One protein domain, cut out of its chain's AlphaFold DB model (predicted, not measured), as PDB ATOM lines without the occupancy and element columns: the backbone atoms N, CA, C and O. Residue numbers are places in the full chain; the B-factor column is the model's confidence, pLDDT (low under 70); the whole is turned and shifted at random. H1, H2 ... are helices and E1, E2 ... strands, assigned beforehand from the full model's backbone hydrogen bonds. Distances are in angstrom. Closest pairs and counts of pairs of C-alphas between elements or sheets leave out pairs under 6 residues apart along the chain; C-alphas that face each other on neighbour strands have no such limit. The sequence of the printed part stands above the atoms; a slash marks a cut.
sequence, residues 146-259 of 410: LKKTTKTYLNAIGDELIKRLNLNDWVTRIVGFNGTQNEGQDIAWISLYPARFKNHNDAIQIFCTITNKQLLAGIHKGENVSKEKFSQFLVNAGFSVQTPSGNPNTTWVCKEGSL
ATOM      1  N   LEU A 146      -1.310  17.308 -19.204       93.88
ATOM      2  CA  LEU A 146       0.153  17.222 -19.189       93.88
ATOM      3  C   LEU A 146       0.754  18.174 -18.151       93.88
ATOM      4  O   LEU A 146       1.577  17.770 -17.333       93.88
ATOM      5  N   LYS A 147       0.302  19.432 -18.133       93.75
ATOM      6  CA  LYS A 147       0.775  20.426 -17.161       93.75
ATOM      7  C   LYS A 147       0.427  20.035 -15.721       93.75
ATOM      8  O   LYS A 147       1.244  20.248 -14.822       93.75
ATOM      9  N   LYS A 148      -0.761  19.465 -15.492       94.12
ATOM     10  CA  LYS A 148      -1.182  18.962 -14.175       94.12
ATOM     11  C   LYS A 148      -0.302  17.791 -13.731       94.12
ATOM     12  O   LYS A 148       0.230  17.837 -12.626       94.12
ATOM     13  N   THR A 149      -0.089  16.808 -14.599       95.56
ATOM     14  CA  THR A 149       0.732  15.620 -14.340       95.56
ATOM     15  C   THR A 149       2.186  15.993 -14.070       95.56
ATOM     16  O   THR A 149       2.728  15.590 -13.045       95.56
ATOM     17  N   THR A 150       2.793  16.862 -14.889       97.06
ATOM     18  CA  THR A 150       4.145  17.392 -14.637       97.06
ATOM     19  C   THR A 150       4.246  18.037 -13.257       97.06
ATOM     20  O   THR A 150       5.204  17.784 -12.530       97.06
ATOM     21  N   LYS A 151       3.247  18.839 -12.857       96.94
ATOM     22  CA  LYS A 151       3.216  19.465 -11.530       96.94
ATOM     23  C   LYS A 151       3.164  18.415 -10.416       96.94
ATOM     24  O   LYS A 151       3.919  18.518  -9.455       96.94
ATOM     25  N   THR A 152       2.273  17.434 -10.532       95.94
ATOM     26  CA  THR A 152       2.126  16.354  -9.548       95.94
ATOM     27  C   THR A 152       3.428  15.576  -9.389       95.94
ATOM     28  O   THR A 152       3.893  15.397  -8.268       95.94
ATOM     29  N   TYR A 153       4.051  15.185 -10.499       95.56
ATOM     30  CA  TYR A 153       5.272  14.383 -10.498       95.56
ATOM     31  C   TYR A 153       6.464  15.144  -9.924       95.56
ATOM     32  O   TYR A 153       7.172  14.610  -9.078       95.56
ATOM     33  N   LEU A 154       6.652  16.413 -10.301       95.75
ATOM     34  CA  LEU A 154       7.723  17.233  -9.729       95.75
ATOM     35  C   LEU A 154       7.558  17.442  -8.218       95.75
ATOM     36  O   LEU A 154       8.557  17.431  -7.506       95.75
ATOM     37  N   ASN A 155       6.325  17.621  -7.721       94.50
ATOM     38  CA  ASN A 155       6.096  17.712  -6.276       94.50
ATOM     39  C   ASN A 155       6.414  16.388  -5.585       94.50
ATOM     40  O   ASN A 155       7.166  16.393  -4.624       94.50
ATOM     41  N   ALA A 156       5.929  15.262  -6.116       88.00
ATOM     42  CA  ALA A 156       6.201  13.950  -5.533       88.00
ATOM     43  C   ALA A 156       7.708  13.640  -5.471       88.00
ATOM     44  O   ALA A 156       8.193  13.140  -4.461       88.00
ATOM     45  N   ILE A 157       8.463  13.991  -6.520       86.25
ATOM     46  CA  ILE A 157       9.928  13.880  -6.521       86.25
ATOM     47  C   ILE A 157      10.535  14.805  -5.458       86.25
ATOM     48  O   ILE A 157      11.422  14.388  -4.721       86.25
ATOM     49  N   GLY A 158      10.077  16.056  -5.361       84.31
ATOM     50  CA  GLY A 158      10.576  17.010  -4.369       84.31
ATOM     51  C   GLY A 158      10.326  16.573  -2.925       84.31
ATOM     52  O   GLY A 158      11.235  16.646  -2.102       84.31
ATOM     53  N   ASP A 159       9.132  16.060  -2.637       83.69
ATOM     54  CA  ASP A 159       8.754  15.543  -1.321       83.69
ATOM     55  C   ASP A 159       9.602  14.317  -0.950       83.69
ATOM     56  O   ASP A 159      10.094  14.210   0.177       83.69
ATOM     57  N   GLU A 160       9.852  13.427  -1.915       80.69
ATOM     58  CA  GLU A 160      10.747  12.286  -1.718       80.69
ATOM     59  C   GLU A 160      12.198  12.735  -1.477       80.69
ATOM     60  O   GLU A 160      12.874  12.184  -0.605       80.69
ATOM     61  N   LEU A 161      12.679  13.768  -2.181       75.56
ATOM     62  CA  LEU A 161      14.006  14.344  -1.942       75.56
ATOM     63  C   LEU A 161      14.118  14.946  -0.535       75.56
ATOM     64  O   LEU A 161      15.103  14.682   0.149       75.56
ATOM     65  N   ILE A 162      13.117  15.707  -0.076       74.50
ATOM     66  CA  ILE A 162      13.085  16.256   1.292       74.50
ATOM     67  C   ILE A 162      13.175  15.128   2.321       74.50
ATOM     68  O   ILE A 162      13.995  15.196   3.240       74.50
ATOM     69  N   LYS A 163      12.369  14.076   2.141       75.19
ATOM     70  CA  LYS A 163      12.328  12.920   3.039       75.19
ATOM     71  C   LYS A 163      13.671  12.192   3.090       75.19
ATOM     72  O   LYS A 163      14.181  11.938   4.178       75.19
ATOM     73  N   ARG A 164      14.262  11.870   1.935       68.62
ATOM     74  CA  ARG A 164      15.529  11.116   1.860       68.62
ATOM     75  C   ARG A 164      16.733  11.898   2.354       68.62
ATOM     76  O   ARG A 164      17.651  11.302   2.905       68.62
ATOM     77  N   LEU A 165      16.734  13.213   2.153       62.97
ATOM     78  CA  LEU A 165      17.805  14.096   2.607       62.97
ATOM     79  C   LEU A 165      17.604  14.574   4.055       62.97
ATOM     80  O   LEU A 165      18.416  15.354   4.548       62.97
ATOM     81  N   ASN A 166      16.538  14.123   4.733       59.88
ATOM     82  CA  ASN A 166      16.166  14.525   6.092       59.88
ATOM     83  C   ASN A 166      16.104  16.059   6.267       59.88
ATOM     84  O   ASN A 166      16.542  16.618   7.275       59.88
ATOM     85  N   LEU A 167      15.576  16.754   5.255       63.16
ATOM     86  CA  LEU A 167      15.494  18.214   5.206       63.16
ATOM     87  C   LEU A 167      14.229  18.711   5.916       63.16
ATOM     88  O   LEU A 167      13.331  19.285   5.297       63.16
ATOM     89  N   ASN A 168      14.146  18.464   7.224       67.56
ATOM     90  CA  ASN A 168      13.036  18.944   8.049       67.56
ATOM     91  C   ASN A 168      12.911  20.472   7.929       67.56
ATOM     92  O   ASN A 168      13.919  21.173   7.904       67.56
ATOM     93  N   ASP A 169      11.684  20.982   7.815       72.94
ATOM     94  CA  ASP A 169      11.394  22.407   7.602       72.94
ATOM     95  C   ASP A 169      11.959  22.995   6.295       72.94
ATOM     96  O   ASP A 169      12.296  24.179   6.229       72.94
ATOM     97  N   TRP A 170      12.051  22.195   5.230       83.81
ATOM     98  CA  TRP A 170      12.290  22.673   3.864       83.81
ATOM     99  C   TRP A 170      11.023  22.588   3.018       83.81
ATOM    100  O   TRP A 170      10.094  21.840   3.314       83.81
ATOM    101  N   VAL A 171      10.985  23.380   1.952       84.31
ATOM    102  CA  VAL A 171       9.871  23.419   1.003       84.31
ATOM    103  C   VAL A 171      10.351  23.186  -0.419       84.31
ATOM    104  O   VAL A 171      11.451  23.592  -0.805       84.31
ATOM    105  N   THR A 172       9.479  22.562  -1.206       89.75
ATOM    106  CA  THR A 172       9.689  22.278  -2.623       89.75
ATOM    107  C   THR A 172       9.166  23.424  -3.486       89.75
ATOM    108  O   THR A 172       8.003  23.822  -3.401       89.75
ATOM    109  N   ARG A 173      10.003  23.911  -4.399       94.19
ATOM    110  CA  ARG A 173       9.609  24.736  -5.541       94.19
ATOM    111  C   ARG A 173       9.850  23.960  -6.822       94.19
ATOM    112  O   ARG A 173      10.914  23.393  -7.027       94.19
ATOM    113  N   ILE A 174       8.873  23.993  -7.715       95.62
ATOM    114  CA  ILE A 174       8.917  23.258  -8.978       95.62
ATOM    115  C   ILE A 174       8.823  24.208 -10.166       95.62
ATOM    116  O   ILE A 174       8.130  25.228 -10.119       95.62
ATOM    117  N   VAL A 175       9.491  23.848 -11.253       96.25
ATOM    118  CA  VAL A 175       9.411  24.539 -12.538       96.25
ATOM    119  C   VAL A 175       9.310  23.493 -13.640       96.25
ATOM    120  O   VAL A 175      10.248  22.744 -13.895       96.25
ATOM    121  N   GLY A 176       8.148  23.436 -14.291       97.06
ATOM    122  CA  GLY A 176       7.933  22.585 -15.461       97.06
ATOM    123  C   GLY A 176       8.299  23.291 -16.766       97.06
ATOM    124  O   GLY A 176       8.937  24.342 -16.771       97.06
ATOM    125  N   PHE A 177       7.812  22.763 -17.884       97.44
ATOM    126  CA  PHE A 177       8.193  23.200 -19.235       97.44
ATOM    127  C   PHE A 177       7.767  24.625 -19.620       97.44
ATOM    128  O   PHE A 177       8.139  25.108 -20.681       97.44
ATOM    129  N   ASN A 178       7.022  25.344 -18.774       93.81
ATOM    130  CA  ASN A 178       6.789  26.779 -18.961       93.81
ATOM    131  C   ASN A 178       8.037  27.624 -18.662       93.81
ATOM    132  O   ASN A 178       8.184  28.711 -19.221       93.81
ATOM    133  N   GLY A 179       8.924  27.146 -17.786       92.88
ATOM    134  CA  GLY A 179      10.059  27.919 -17.293       92.88
ATOM    135  C   GLY A 179       9.655  29.079 -16.378       92.88
ATOM    136  O   GLY A 179       8.478  29.394 -16.192       92.88
ATOM    137  N   THR A 180      10.648  29.737 -15.785       85.75
ATOM    138  CA  THR A 180      10.434  30.814 -14.799       85.75
ATOM    139  C   THR A 180       9.781  32.056 -15.398       85.75
ATOM    140  O   THR A 180       8.986  32.716 -14.732       85.75
ATOM    141  N   GLN A 181      10.073  32.349 -16.665       86.12
ATOM    142  CA  GLN A 181       9.552  33.515 -17.385       86.12
ATOM    143  C   GLN A 181       8.324  33.198 -18.256       86.12
ATOM    144  O   GLN A 181       7.795  34.088 -18.917       86.12
ATOM    145  N   ASN A 182       7.818  31.957 -18.226       87.94
ATOM    146  CA  ASN A 182       6.742  31.480 -19.108       87.94
ATOM    147  C   ASN A 182       7.082  31.578 -20.606       87.94
ATOM    148  O   ASN A 182       6.192  31.753 -21.444       87.94
ATOM    149  N   GLU A 183       8.362  31.440 -20.941       89.56
ATOM    150  CA  GLU A 183       8.865  31.450 -22.316       89.56
ATOM    151  C   GLU A 183       9.060  30.046 -22.895       89.56
ATOM    152  O   GLU A 183       9.425  29.918 -24.057       89.56
ATOM    153  N   GLY A 184       8.778  28.999 -22.122       93.12
ATOM    154  CA  GLY A 184       9.038  27.627 -22.531       93.12
ATOM    155  C   GLY A 184      10.475  27.209 -22.222       93.12
ATOM    156  O   GLY A 184      11.408  28.005 -22.316       93.12
ATOM    157  N   GLN A 185      10.652  25.948 -21.850       95.38
ATOM    158  CA  GLN A 185      11.951  25.297 -21.689       95.38
ATOM    159  C   GLN A 185      11.807  23.798 -21.979       95.38
ATOM    160  O   GLN A 185      10.705  23.255 -21.909       95.38
ATOM    161  N   ASP A 186      12.916  23.138 -22.289       95.25
ATOM    162  CA  ASP A 186      13.008  21.705 -22.596       95.25
ATOM    163  C   ASP A 186      13.434  20.842 -21.399       95.25
ATOM    164  O   ASP A 186      13.622  19.635 -21.520       95.25
ATOM    165  N   ILE A 187      13.536  21.462 -20.226       95.06
ATOM    166  CA  ILE A 187      13.876  20.822 -18.958       95.06
ATOM    167  C   ILE A 187      12.771  21.040 -17.926       95.06
ATOM    168  O   ILE A 187      11.973  21.978 -18.011       95.06
ATOM    169  N   ALA A 188      12.764  20.215 -16.890       96.12
ATOM    170  CA  ALA A 188      11.987  20.454 -15.682       96.12
ATOM    171  C   ALA A 188      12.925  20.434 -14.479       96.12
ATOM    172  O   ALA A 188      13.928  19.728 -14.489       96.12
ATOM    173  N   TRP A 189      12.644  21.218 -13.447       94.38
ATOM    174  CA  TRP A 189      13.529  21.265 -12.292       94.38
ATOM    175  C   TRP A 189      12.803  21.580 -10.996       94.38
ATOM    176  O   TRP A 189      11.712  22.154 -10.968       94.38
ATOM    177  N   ILE A 190      13.446  21.170  -9.916       92.81
ATOM    178  CA  ILE A 190      13.016  21.299  -8.537       92.81
ATOM    179  C   ILE A 190      14.087  22.107  -7.817       92.81
ATOM    180  O   ILE A 190      15.279  21.888  -8.038       92.81
ATOM    181  N   SER A 191      13.680  23.033  -6.955       87.94
ATOM    182  CA  SER A 191      14.554  23.579  -5.929       87.94
ATOM    183  C   SER A 191      13.945  23.415  -4.545       87.94
ATOM    184  O   SER A 191      12.757  23.639  -4.342       87.94
ATOM    185  N   LEU A 192      14.774  23.007  -3.595       82.25
ATOM    186  CA  LEU A 192      14.440  22.869  -2.188       82.25
ATOM    187  C   LEU A 192      15.122  23.999  -1.427       82.25
ATOM    188  O   LEU A 192      16.293  24.301  -1.684       82.25
ATOM    189  N   TYR A 193      14.412  24.620  -0.493       75.38
ATOM    190  CA  TYR A 193      14.978  25.652   0.376       75.38
ATOM    191  C   TYR A 193      14.310  25.662   1.759       75.38
ATOM    192  O   TYR A 193      13.170  25.210   1.874       75.38
ATOM    193  N   PRO A 194      14.971  26.187   2.811       74.81
ATOM    194  CA  PRO A 194      14.392  26.220   4.152       74.81
ATOM    195  C   PRO A 194      13.105  27.056   4.217       74.81
ATOM    196  O   PRO A 194      13.090  28.217   3.802       74.81
ATOM    197  N   ALA A 195      12.057  26.500   4.823       76.38
ATOM    198  CA  ALA A 195      10.721  27.080   4.972       76.38
ATOM    199  C   ALA A 195      10.715  28.409   5.743       76.38
ATOM    200  O   ALA A 195       9.845  29.250   5.527       76.38
ATOM    201  N   ARG A 196      11.714  28.635   6.611       71.81
ATOM    202  CA  ARG A 196      11.890  29.908   7.333       71.81
ATOM    203  C   ARG A 196      12.115  31.108   6.408       71.81
ATOM    204  O   ARG A 196      11.930  32.246   6.833       71.81
ATOM    205  N   PHE A 197      12.538  30.883   5.161       67.06
ATOM    206  CA  PHE A 197      12.674  31.947   4.174       67.06
ATOM    207  C   PHE A 197      11.357  32.157   3.433       67.06
ATOM    208  O   PHE A 197      10.832  31.254   2.787       67.06
ATOM    209  N   LYS A 198      10.862  33.400   3.453       73.06
ATOM    210  CA  LYS A 198       9.656  33.796   2.713       73.06
ATOM    211  C   LYS A 198       9.807  33.582   1.201       73.06
ATOM    212  O   LYS A 198       8.817  33.339   0.514       73.06
ATOM    213  N   ASN A 199      11.028  33.704   0.678       72.69
ATOM    214  CA  ASN A 199      11.324  33.581  -0.741       72.69
ATOM    215  C   ASN A 199      12.627  32.793  -0.962       72.69
ATOM    216  O   ASN A 199      13.638  33.053  -0.316       72.69
ATOM    217  N   HIS A 200      12.623  31.871  -1.931       74.00
ATOM    218  CA  HIS A 200      13.811  31.141  -2.395       74.00
ATOM    219  C   HIS A 200      15.001  32.049  -2.774       74.00
ATOM    220  O   HIS A 200      16.155  31.645  -2.628       74.00
ATOM    221  N   ASN A 201      14.747  33.291  -3.203       73.56
ATOM    222  CA  ASN A 201      15.789  34.278  -3.503       73.56
ATOM    223  C   ASN A 201      16.653  34.648  -2.289       73.56
ATOM    224  O   ASN A 201      17.784  35.096  -2.473       73.56
ATOM    225  N   ASP A 202      16.154  34.434  -1.072       72.44
ATOM    226  CA  ASP A 202      16.855  34.726   0.181       72.44
ATOM    227  C   ASP A 202      17.620  33.512   0.731       72.44
ATOM    228  O   ASP A 202      18.271  33.607   1.772       72.44
ATOM    229  N   ALA A 203      17.559  32.371   0.038       67.00
ATOM    230  CA  ALA A 203      18.067  31.097   0.523       67.00
ATOM    231  C   ALA A 203      19.168  30.509  -0.365       67.00
ATOM    232  O   ALA A 203      19.229  30.729  -1.577       67.00
ATOM    233  N   ILE A 204      20.024  29.699   0.255       65.88
ATOM    234  CA  ILE A 204      20.801  28.691  -0.464       65.88
ATOM    235  C   ILE A 204      19.855  27.527  -0.752       65.88
ATOM    236  O   ILE A 204      19.129  27.085   0.137       65.88
ATOM    237  N   GLN A 205      19.839  27.081  -2.000       76.25
ATOM    238  CA  GLN A 205      18.880  26.119  -2.523       76.25
ATOM    239  C   GLN A 205      19.607  24.849  -2.952       76.25
ATOM    240  O   GLN A 205      20.688  24.924  -3.539       76.25
ATOM    241  N   ILE A 206      18.985  23.698  -2.723       73.69
ATOM    242  CA  ILE A 206      19.353  22.451  -3.399       73.69
ATOM    243  C   ILE A 206      18.518  22.391  -4.669       73.69
ATOM    244  O   ILE A 206      17.308  22.574  -4.595       73.69
ATOM    245  N   PHE A 207      19.125  22.164  -5.827       80.38
ATOM    246  CA  PHE A 207      18.383  22.004  -7.075       80.38
ATOM    247  C   PHE A 207      18.541  20.594  -7.635       80.38
ATOM    248  O   PHE A 207      19.583  19.963  -7.472       80.38
ATOM    249  N   CYS A 208      17.502  20.135  -8.322       81.25
ATOM    250  CA  CYS A 208      17.487  18.926  -9.129       81.25
ATOM    251  C   CYS A 208      16.845  19.263 -10.475       81.25
ATOM    252  O   CYS A 208      15.671  19.625 -10.544       81.25
ATOM    253  N   THR A 209      17.620  19.175 -11.546       85.31
ATOM    254  CA  THR A 209      17.191  19.414 -12.918       85.31
ATOM    255  C   THR A 209      17.081  18.088 -13.643       85.31
ATOM    256  O   THR A 209      18.031  17.315 -13.713       85.31
ATOM    257  N   ILE A 210      15.921  17.862 -14.232       87.56
ATOM    258  CA  ILE A 210      15.605  16.723 -15.072       87.56
ATOM    259  C   ILE A 210      15.781  17.189 -16.512       87.56
ATOM    260  O   ILE A 210      15.093  18.101 -16.977       87.56
ATOM    261  N   THR A 211      16.745  16.584 -17.194       87.31
ATOM    262  CA  THR A 211      16.942  16.734 -18.638       87.31
ATOM    263  C   THR A 211      16.530  15.443 -19.323       87.31
ATOM    264  O   THR A 211      16.295  14.433 -18.662       87.31
ATOM    265  N   ASN A 212      16.506  15.435 -20.648       80.50
ATOM    266  CA  ASN A 212      16.221  14.216 -21.383       80.50
ATOM    267  C   ASN A 212      17.266  13.105 -21.189       80.50
ATOM    268  O   ASN A 212      16.935  11.926 -21.172       80.50
ATOM    269  N   LYS A 213      18.531  13.479 -20.980       77.81
ATOM    270  CA  LYS A 213      19.640  12.521 -20.858       77.81
ATOM    271  C   LYS A 213      19.893  12.088 -19.421       77.81
ATOM    272  O   LYS A 213      20.210  10.932 -19.159       77.81
ATOM    273  N   GLN A 214      19.797  13.026 -18.487       79.06
ATOM    274  CA  GLN A 214      20.305  12.840 -17.129       79.06
ATOM    275  C   GLN A 214      19.620  13.752 -16.114       79.06
ATOM    276  O   GLN A 214      18.963  14.740 -16.461       79.06
ATOM    277  N   LEU A 215      19.832  13.417 -14.848       74.38
ATOM    278  CA  LEU A 215      19.518  14.271 -13.716       74.38
ATOM    279  C   LEU A 215      20.761  15.068 -13.335       74.38
ATOM    280  O   LEU A 215      21.875  14.556 -13.360       74.38
ATOM    281  N   LEU A 216      20.569  16.339 -13.013       70.88
ATOM    282  CA  LEU A 216      21.625  17.237 -12.571       70.88
ATOM    283  C   LEU A 216      21.235  17.793 -11.217       70.88
ATOM    284  O   LEU A 216      20.228  18.486 -11.113       70.88
ATOM    285  N   ALA A 217      22.038  17.533 -10.196       70.88
ATOM    286  CA  ALA A 217      21.791  18.054  -8.862       70.88
ATOM    287  C   ALA A 217      22.894  19.018  -8.437       70.88
ATOM    288  O   ALA A 217      24.022  18.978  -8.940       70.88
ATOM    289  N   GLY A 218      22.584  19.897  -7.492       64.75
ATOM    290  CA  GLY A 218      23.599  20.772  -6.939       64.75
ATOM    291  C   GLY A 218      23.076  21.818  -5.977       64.75
ATOM    292  O   GLY A 218      21.942  21.754  -5.504       64.75
ATOM    293  N   ILE A 219      23.934  22.797  -5.698       64.69
ATOM    294  CA  ILE A 219      23.651  23.889  -4.769       64.69
ATOM    295  C   ILE A 219      23.671  25.215  -5.526       64.69
ATOM    296  O   ILE A 219      24.620  25.528  -6.254       64.69
ATOM    297  N   HIS A 220      22.622  26.008  -5.327       66.94
ATOM    298  CA  HIS A 220      22.440  27.299  -5.967       66.94
ATOM    299  C   HIS A 220      22.194  28.408  -4.944       66.94
ATOM    300  O   HIS A 220      21.502  28.230  -3.942       66.94
ATOM    301  N   LYS A 221      22.760  29.582  -5.212       72.38
ATOM    302  CA  LYS A 221      22.580  30.773  -4.388       72.38
ATOM    303  C   LYS A 221      21.337  31.541  -4.843       72.38
ATOM    304  O   LYS A 221      21.298  31.983  -5.984       72.38
ATOM    305  N   GLY A 222      20.395  31.818  -3.943       69.06
ATOM    306  CA  GLY A 222      19.321  32.777  -4.205       69.06
ATOM    307  C   GLY A 222      19.852  34.179  -4.540       69.06
ATOM    308  O   GLY A 222      20.927  34.585  -4.085       69.06
ATOM    309  N   GLU A 223      19.119  34.944  -5.349       75.12
ATOM    310  CA  GLU A 223      19.567  36.246  -5.869       75.12
ATOM    311  C   GLU A 223      20.065  37.195  -4.761       75.12
ATOM    312  O   GLU A 223      21.165  37.750  -4.869       75.12
ATOM    313  N   ASN A 224      19.359  37.248  -3.628       73.00
ATOM    314  CA  ASN A 224      19.624  38.168  -2.517       73.00
ATOM    315  C   ASN A 224      20.780  37.726  -1.598       73.00
ATOM    316  O   ASN A 224      21.205  38.465  -0.715       73.00
ATOM    317  N   VAL A 225      21.340  36.530  -1.798       55.53
ATOM    318  CA  VAL A 225      22.213  35.885  -0.800       55.53
ATOM    319  C   VAL A 225      23.675  36.356  -0.756       55.53
ATOM    320  O   VAL A 225      24.412  35.736  -0.047       55.53
ATOM    321  N   SER A 226      24.187  37.421  -1.378       63.97
ATOM    322  CA  SER A 226      25.646  37.782  -1.299       63.97
ATOM    323  C   SER A 226      26.660  36.671  -1.708       63.97
ATOM    324  O   SER A 226      26.628  35.507  -1.306       63.97
ATOM    325  N   LYS A 227      27.628  37.015  -2.559       61.16
ATOM    326  CA  LYS A 227      28.616  36.025  -3.030       61.16
ATOM    327  C   LYS A 227      29.547  35.569  -1.905       61.16
ATOM    328  O   LYS A 227      29.954  34.413  -1.880       61.16
ATOM    329  N   GLU A 228      29.831  36.456  -0.965       58.47
ATOM    330  CA  GLU A 228      30.710  36.246   0.184       58.47
ATOM    331  C   GLU A 228      30.082  35.248   1.157       58.47
ATOM    332  O   GLU A 228      30.710  34.251   1.505       58.47
ATOM    333  N   LYS A 229      28.808  35.453   1.526       56.88
ATOM    334  CA  LYS A 229      28.065  34.530   2.400       56.88
ATOM    335  C   LYS A 229      27.936  33.143   1.777       56.88
ATOM    336  O   LYS A 229      28.107  32.143   2.469       56.88
ATOM    337  N   PHE A 230      27.677  33.081   0.473       56.16
ATOM    338  CA  PHE A 230      27.611  31.813  -0.248       56.16
ATOM    339  C   PHE A 230      28.971  31.115  -0.325       56.16
ATOM    340  O   PHE A 230      29.061  29.921  -0.061       56.16
ATOM    341  N   SER A 231      30.044  31.854  -0.605       54.75
ATOM    342  CA  SER A 231      31.403  31.302  -0.632       54.75
ATOM    343  C   SER A 231      31.819  30.788   0.744       54.75
ATOM    344  O   SER A 231      32.357  29.692   0.845       54.75
ATOM    345  N   GLN A 232      31.507  31.525   1.813       54.03
ATOM    346  CA  GLN A 232      31.772  31.081   3.179       54.03
ATOM    347  C   GLN A 232      30.984  29.814   3.523       54.03
ATOM    348  O   GLN A 232      31.533  28.906   4.140       54.03
ATOM    349  N   PHE A 233      29.719  29.728   3.101       55.62
ATOM    350  CA  PHE A 233      28.929  28.506   3.231       55.62
ATOM    351  C   PHE A 233      29.594  27.331   2.505       55.62
ATOM    352  O   PHE A 233      29.764  26.275   3.106       55.62
ATOM    353  N   LEU A 234      30.025  27.527   1.254       50.28
ATOM    354  CA  LEU A 234      30.716  26.500   0.476       50.28
ATOM    355  C   LEU A 234      32.010  26.048   1.168       50.28
ATOM    356  O   LEU A 234      32.204  24.849   1.331       50.28
ATOM    357  N   VAL A 235      32.843  26.978   1.650       50.62
ATOM    358  CA  VAL A 235      34.076  26.666   2.402       50.62
ATOM    359  C   VAL A 235      33.771  25.881   3.674       50.62
ATOM    360  O   VAL A 235      34.403  24.856   3.923       50.62
ATOM    361  N   ASN A 236      32.799  26.337   4.465       45.31
ATOM    362  CA  ASN A 236      32.420  25.692   5.722       45.31
ATOM    363  C   ASN A 236      31.857  24.284   5.497       45.31
ATOM    364  O   ASN A 236      32.074  23.402   6.321       45.31
ATOM    365  N   ALA A 237      31.163  24.075   4.379       45.75
ATOM    366  CA  ALA A 237      30.645  22.778   3.963       45.75
ATOM    367  C   ALA A 237      31.665  21.941   3.158       45.75
ATOM    368  O   ALA A 237      31.336  20.850   2.702       45.75
ATOM    369  N   GLY A 238      32.906  22.419   2.995       45.22
ATOM    370  CA  GLY A 238      34.002  21.675   2.364       45.22
ATOM    371  C   GLY A 238      34.036  21.698   0.829       45.22
ATOM    372  O   GLY A 238      34.820  20.960   0.236       45.22
ATOM    373  N   PHE A 239      33.233  22.538   0.172       47.69
ATOM    374  CA  PHE A 239      33.196  22.693  -1.287       47.69
ATOM    375  C   PHE A 239      34.287  23.639  -1.819       47.69
ATOM    376  O   PHE A 239      34.703  24.592  -1.158       47.69
ATOM    377  N   SER A 240      34.705  23.421  -3.073       48.34
ATOM    378  CA  SER A 240      35.590  24.356  -3.783       48.34
ATOM    379  C   SER A 240      34.849  25.637  -4.181       48.34
ATOM    380  O   SER A 240      33.806  25.593  -4.838       48.34
ATOM    381  N   VAL A 241      35.438  26.787  -3.844       48.88
ATOM    382  CA  VAL A 241      34.932  28.132  -4.180       48.88
ATOM    383  C   VAL A 241      35.343  28.627  -5.569       48.88
ATOM    384  O   VAL A 241      34.867  29.671  -6.015       48.88
ATOM    385  N   GLN A 242      36.198  27.883  -6.277       52.94
ATOM    386  CA  GLN A 242      36.646  28.208  -7.633       52.94
ATOM    387  C   GLN A 242      36.379  27.046  -8.597       52.94
ATOM    388  O   GLN A 242      36.470  25.870  -8.236       52.94
ATOM    389  N   THR A 243      36.036  27.393  -9.836       50.62
ATOM    390  CA  THR A 243      36.001  26.450 -10.968       50.62
ATOM    391  C   THR A 243      37.423  25.996 -11.336       50.62
ATOM    392  O   THR A 243      38.373  26.712 -11.018       50.62
ATOM    393  N   PRO A 244      37.608  24.877 -12.069       41.41
ATOM    394  CA  PRO A 244      38.927  24.474 -12.582       41.41
ATOM    395  C   PRO A 244      39.630  25.561 -13.417       41.41
ATOM    396  O   PRO A 244      40.850  25.597 -13.495       41.41
ATOM    397  N   SER A 245      38.853  26.475 -14.004       36.34
ATOM    398  CA  SER A 245      39.311  27.652 -14.751       36.34
ATOM    399  C   SER A 245      39.601  28.900 -13.893       36.34
ATOM    400  O   SER A 245      39.840  29.964 -14.449       36.34
ATOM    401  N   GLY A 246      39.528  28.821 -12.558       40.31
ATOM    402  CA  GLY A 246      39.858  29.924 -11.637       40.31
ATOM    403  C   GLY A 246      38.743  30.947 -11.376       40.31
ATOM    404  O   GLY A 246      38.914  31.853 -10.562       40.31
ATOM    405  N   ASN A 247      37.572  30.808 -12.007       45.03
ATOM    406  CA  ASN A 247      36.445  31.726 -11.799       45.03
ATOM    407  C   ASN A 247      35.693  31.440 -10.479       45.03
ATOM    408  O   ASN A 247      35.529  30.257 -10.148       45.03
ATOM    409  N   PRO A 248      35.177  32.475  -9.773       46.00
ATOM    410  CA  PRO A 248      34.347  32.319  -8.578       46.00
ATOM    411  C   PRO A 248      33.117  31.460  -8.862       46.00
ATOM    412  O   PRO A 248      32.364  31.724  -9.802       46.00
ATOM    413  N   ASN A 249      32.905  30.436  -8.043       50.50
ATOM    414  CA  ASN A 249      31.833  29.480  -8.253       50.50
ATOM    415  C   ASN A 249      30.499  30.018  -7.709       50.50
ATOM    416  O   ASN A 249      30.310  30.150  -6.501       50.50
ATOM    417  N   THR A 250      29.561  30.351  -8.596       43.44
ATOM    418  CA  THR A 250      28.222  30.849  -8.231       43.44
ATOM    419  C   THR A 250      27.145  29.766  -8.268       43.44
ATOM    420  O   THR A 250      26.004  30.027  -7.886       43.44
ATOM    421  N   THR A 251      27.466  28.560  -8.742       43.50
ATOM    422  CA  THR A 251      26.554  27.411  -8.828       43.50
ATOM    423  C   THR A 251      27.384  26.139  -8.961       43.50
ATOM    424  O   THR A 251      28.102  25.978  -9.947       43.50
ATOM    425  N   TRP A 252      27.269  25.217  -8.003       49.12
ATOM    426  CA  TRP A 252      27.961  23.930  -8.084       49.12
ATOM    427  C   TRP A 252      26.993  22.857  -8.581       49.12
ATOM    428  O   TRP A 252      25.931  22.675  -7.992       49.12
ATOM    429  N   VAL A 253      27.359  22.178  -9.669       40.09
ATOM    430  CA  VAL A 253      26.570  21.120 -10.315       40.09
ATOM    431  C   VAL A 253      27.359  19.818 -10.204       40.09
ATOM    432  O   VAL A 253      28.455  19.725 -10.760       40.09
ATOM    433  N   CYS A 254      26.805  18.805  -9.540       40.09
ATOM    434  CA  CYS A 254      27.266  17.436  -9.725       40.09
ATOM    435  C   CYS A 254      26.645  16.921 -11.029       40.09
ATOM    436  O   CYS A 254      25.420  16.848 -11.153       40.09
ATOM    437  N   LYS A 255      27.478  16.643 -12.038       34.38
ATOM    438  CA  LYS A 255      27.041  15.939 -13.247       34.38
ATOM    439  C   LYS A 255      27.239  14.455 -13.004       34.38
ATOM    440  O   LYS A 255      28.385  14.015 -12.947       34.38
ATOM    441  N   GLU A 256      26.155  13.706 -12.915       38.41
ATOM    442  CA  GLU A 256      26.235  12.256 -12.989       38.41
ATOM    443  C   GLU A 256      25.963  11.805 -14.416       38.41
ATOM    444  O   GLU A 256      24.955  12.176 -15.019       38.41
ATOM    445  N   GLY A 257      26.914  11.049 -14.974       37.25
ATOM    446  CA  GLY A 257      26.698  10.326 -16.220       37.25
ATOM    447  C   GLY A 257      25.524   9.365 -16.059       37.25
ATOM    448  O   GLY A 257      25.218   8.955 -14.948       37.25
ATOM    449  N   SER A 258      24.866   9.056 -17.173       35.88
ATOM    450  CA  SER A 258      23.697   8.179 -17.326       35.88
ATOM    451  C   SER A 258      23.659   6.975 -16.369       35.88
ATOM    452  O   SER A 258      24.083   5.884 -16.737       35.88
ATOM    453  N   LEU A 259      23.130   7.191 -15.167       35.75
ATOM    454  CA  LEU A 259      22.836   6.186 -14.151       35.75
ATOM    455  C   LEU A 259      21.339   6.275 -13.829       35.75
ATOM    456  O   LEU A 259      20.760   7.369 -13.766       35.75
TER     457      LEU A 259
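This is residues 146 to 259 of the 410 residues of the protein "HNHc domain-containing protein" of Helicobacter sp. 10-6591 (UniProt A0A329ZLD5). A twisted sheet of five antiparallel strands makes the middle, with a long helix, H1, slantwise over one face at E1 and E2. A shorter helix, H2, sits by the end of E4 and the beginning of E3, and a long stretch, residues 237 to 250, leads from it back to E5 at the sheet's edge. The printed part has 114 residues, with two named helices and five named strands in the order H1 E1 E2 E3 E4 H2 E5; the sheet's order is E1 - E2 - E3 - E4 - E5, and the class is mixed, helices and strands. The whole is compact, with a radius of gyration of the C-alphas of 14.7 A, and spans 41 by 32 by 29 A.

H1, residues 146 to 164, is on the sheet at a height of 7.6 A, over E1, residues 170 to 175, and E2, residues 188 to 194. Its closest C-alphas to E1 are those of Gly 158 and Thr 172, 5.6 A. On the local plane H1 and E2 stand at 38 degrees, slantwise. E1 and E2 form a hairpin, antiparallel at 158 degrees, with N 173 and O 191 within hydrogen-bond range at 2.8 A. E2 and E3, residues 204 to 210, form another hairpin, with N 190 and O 208 at 2.8 A. E3 and E4, residues 215 to 221, form a third, with N 207 and O 218 at 2.9 A. E1 E2 E3 E4 are a meander, each strand the antiparallel neighbour of the one before. H2, residues 227 to 236, is on the sheet over E4; the closest C-alphas, those of Lys 221 and Phe 230, are 6.6 A apart. E5, residues 251 to 255, is an edge strand antiparallel to E4, with N 254 and O 217 at 2.9 A. H1 and H2 are apart. In both helices every O i to N i+4 pair is within hydrogen-bond range.

H1 begins at C-alpha 146 (0.153, 17.222, -19.189) and is 26.8 A long. E1 is 16.8 A, E2 20.8 A, E3 19.6 A and E4 19.2 A. H2, 14.1 A, begins at C-alpha 227 (28.616, 36.025, -3.030). E5, 12.3 A, ends at C-alpha 255 (27.041, 15.939, -13.247).

The C-alphas farthest apart, those of Lys 148 and Gly 246, are 42.6 A apart. The printed part has no cut. The links E1 to E2 and H2 to E5 are long, with 12 and 14 residues. The mean pLDDT of the printed part is 71.4; 47 residues are under 70, among them residues 225 to 259.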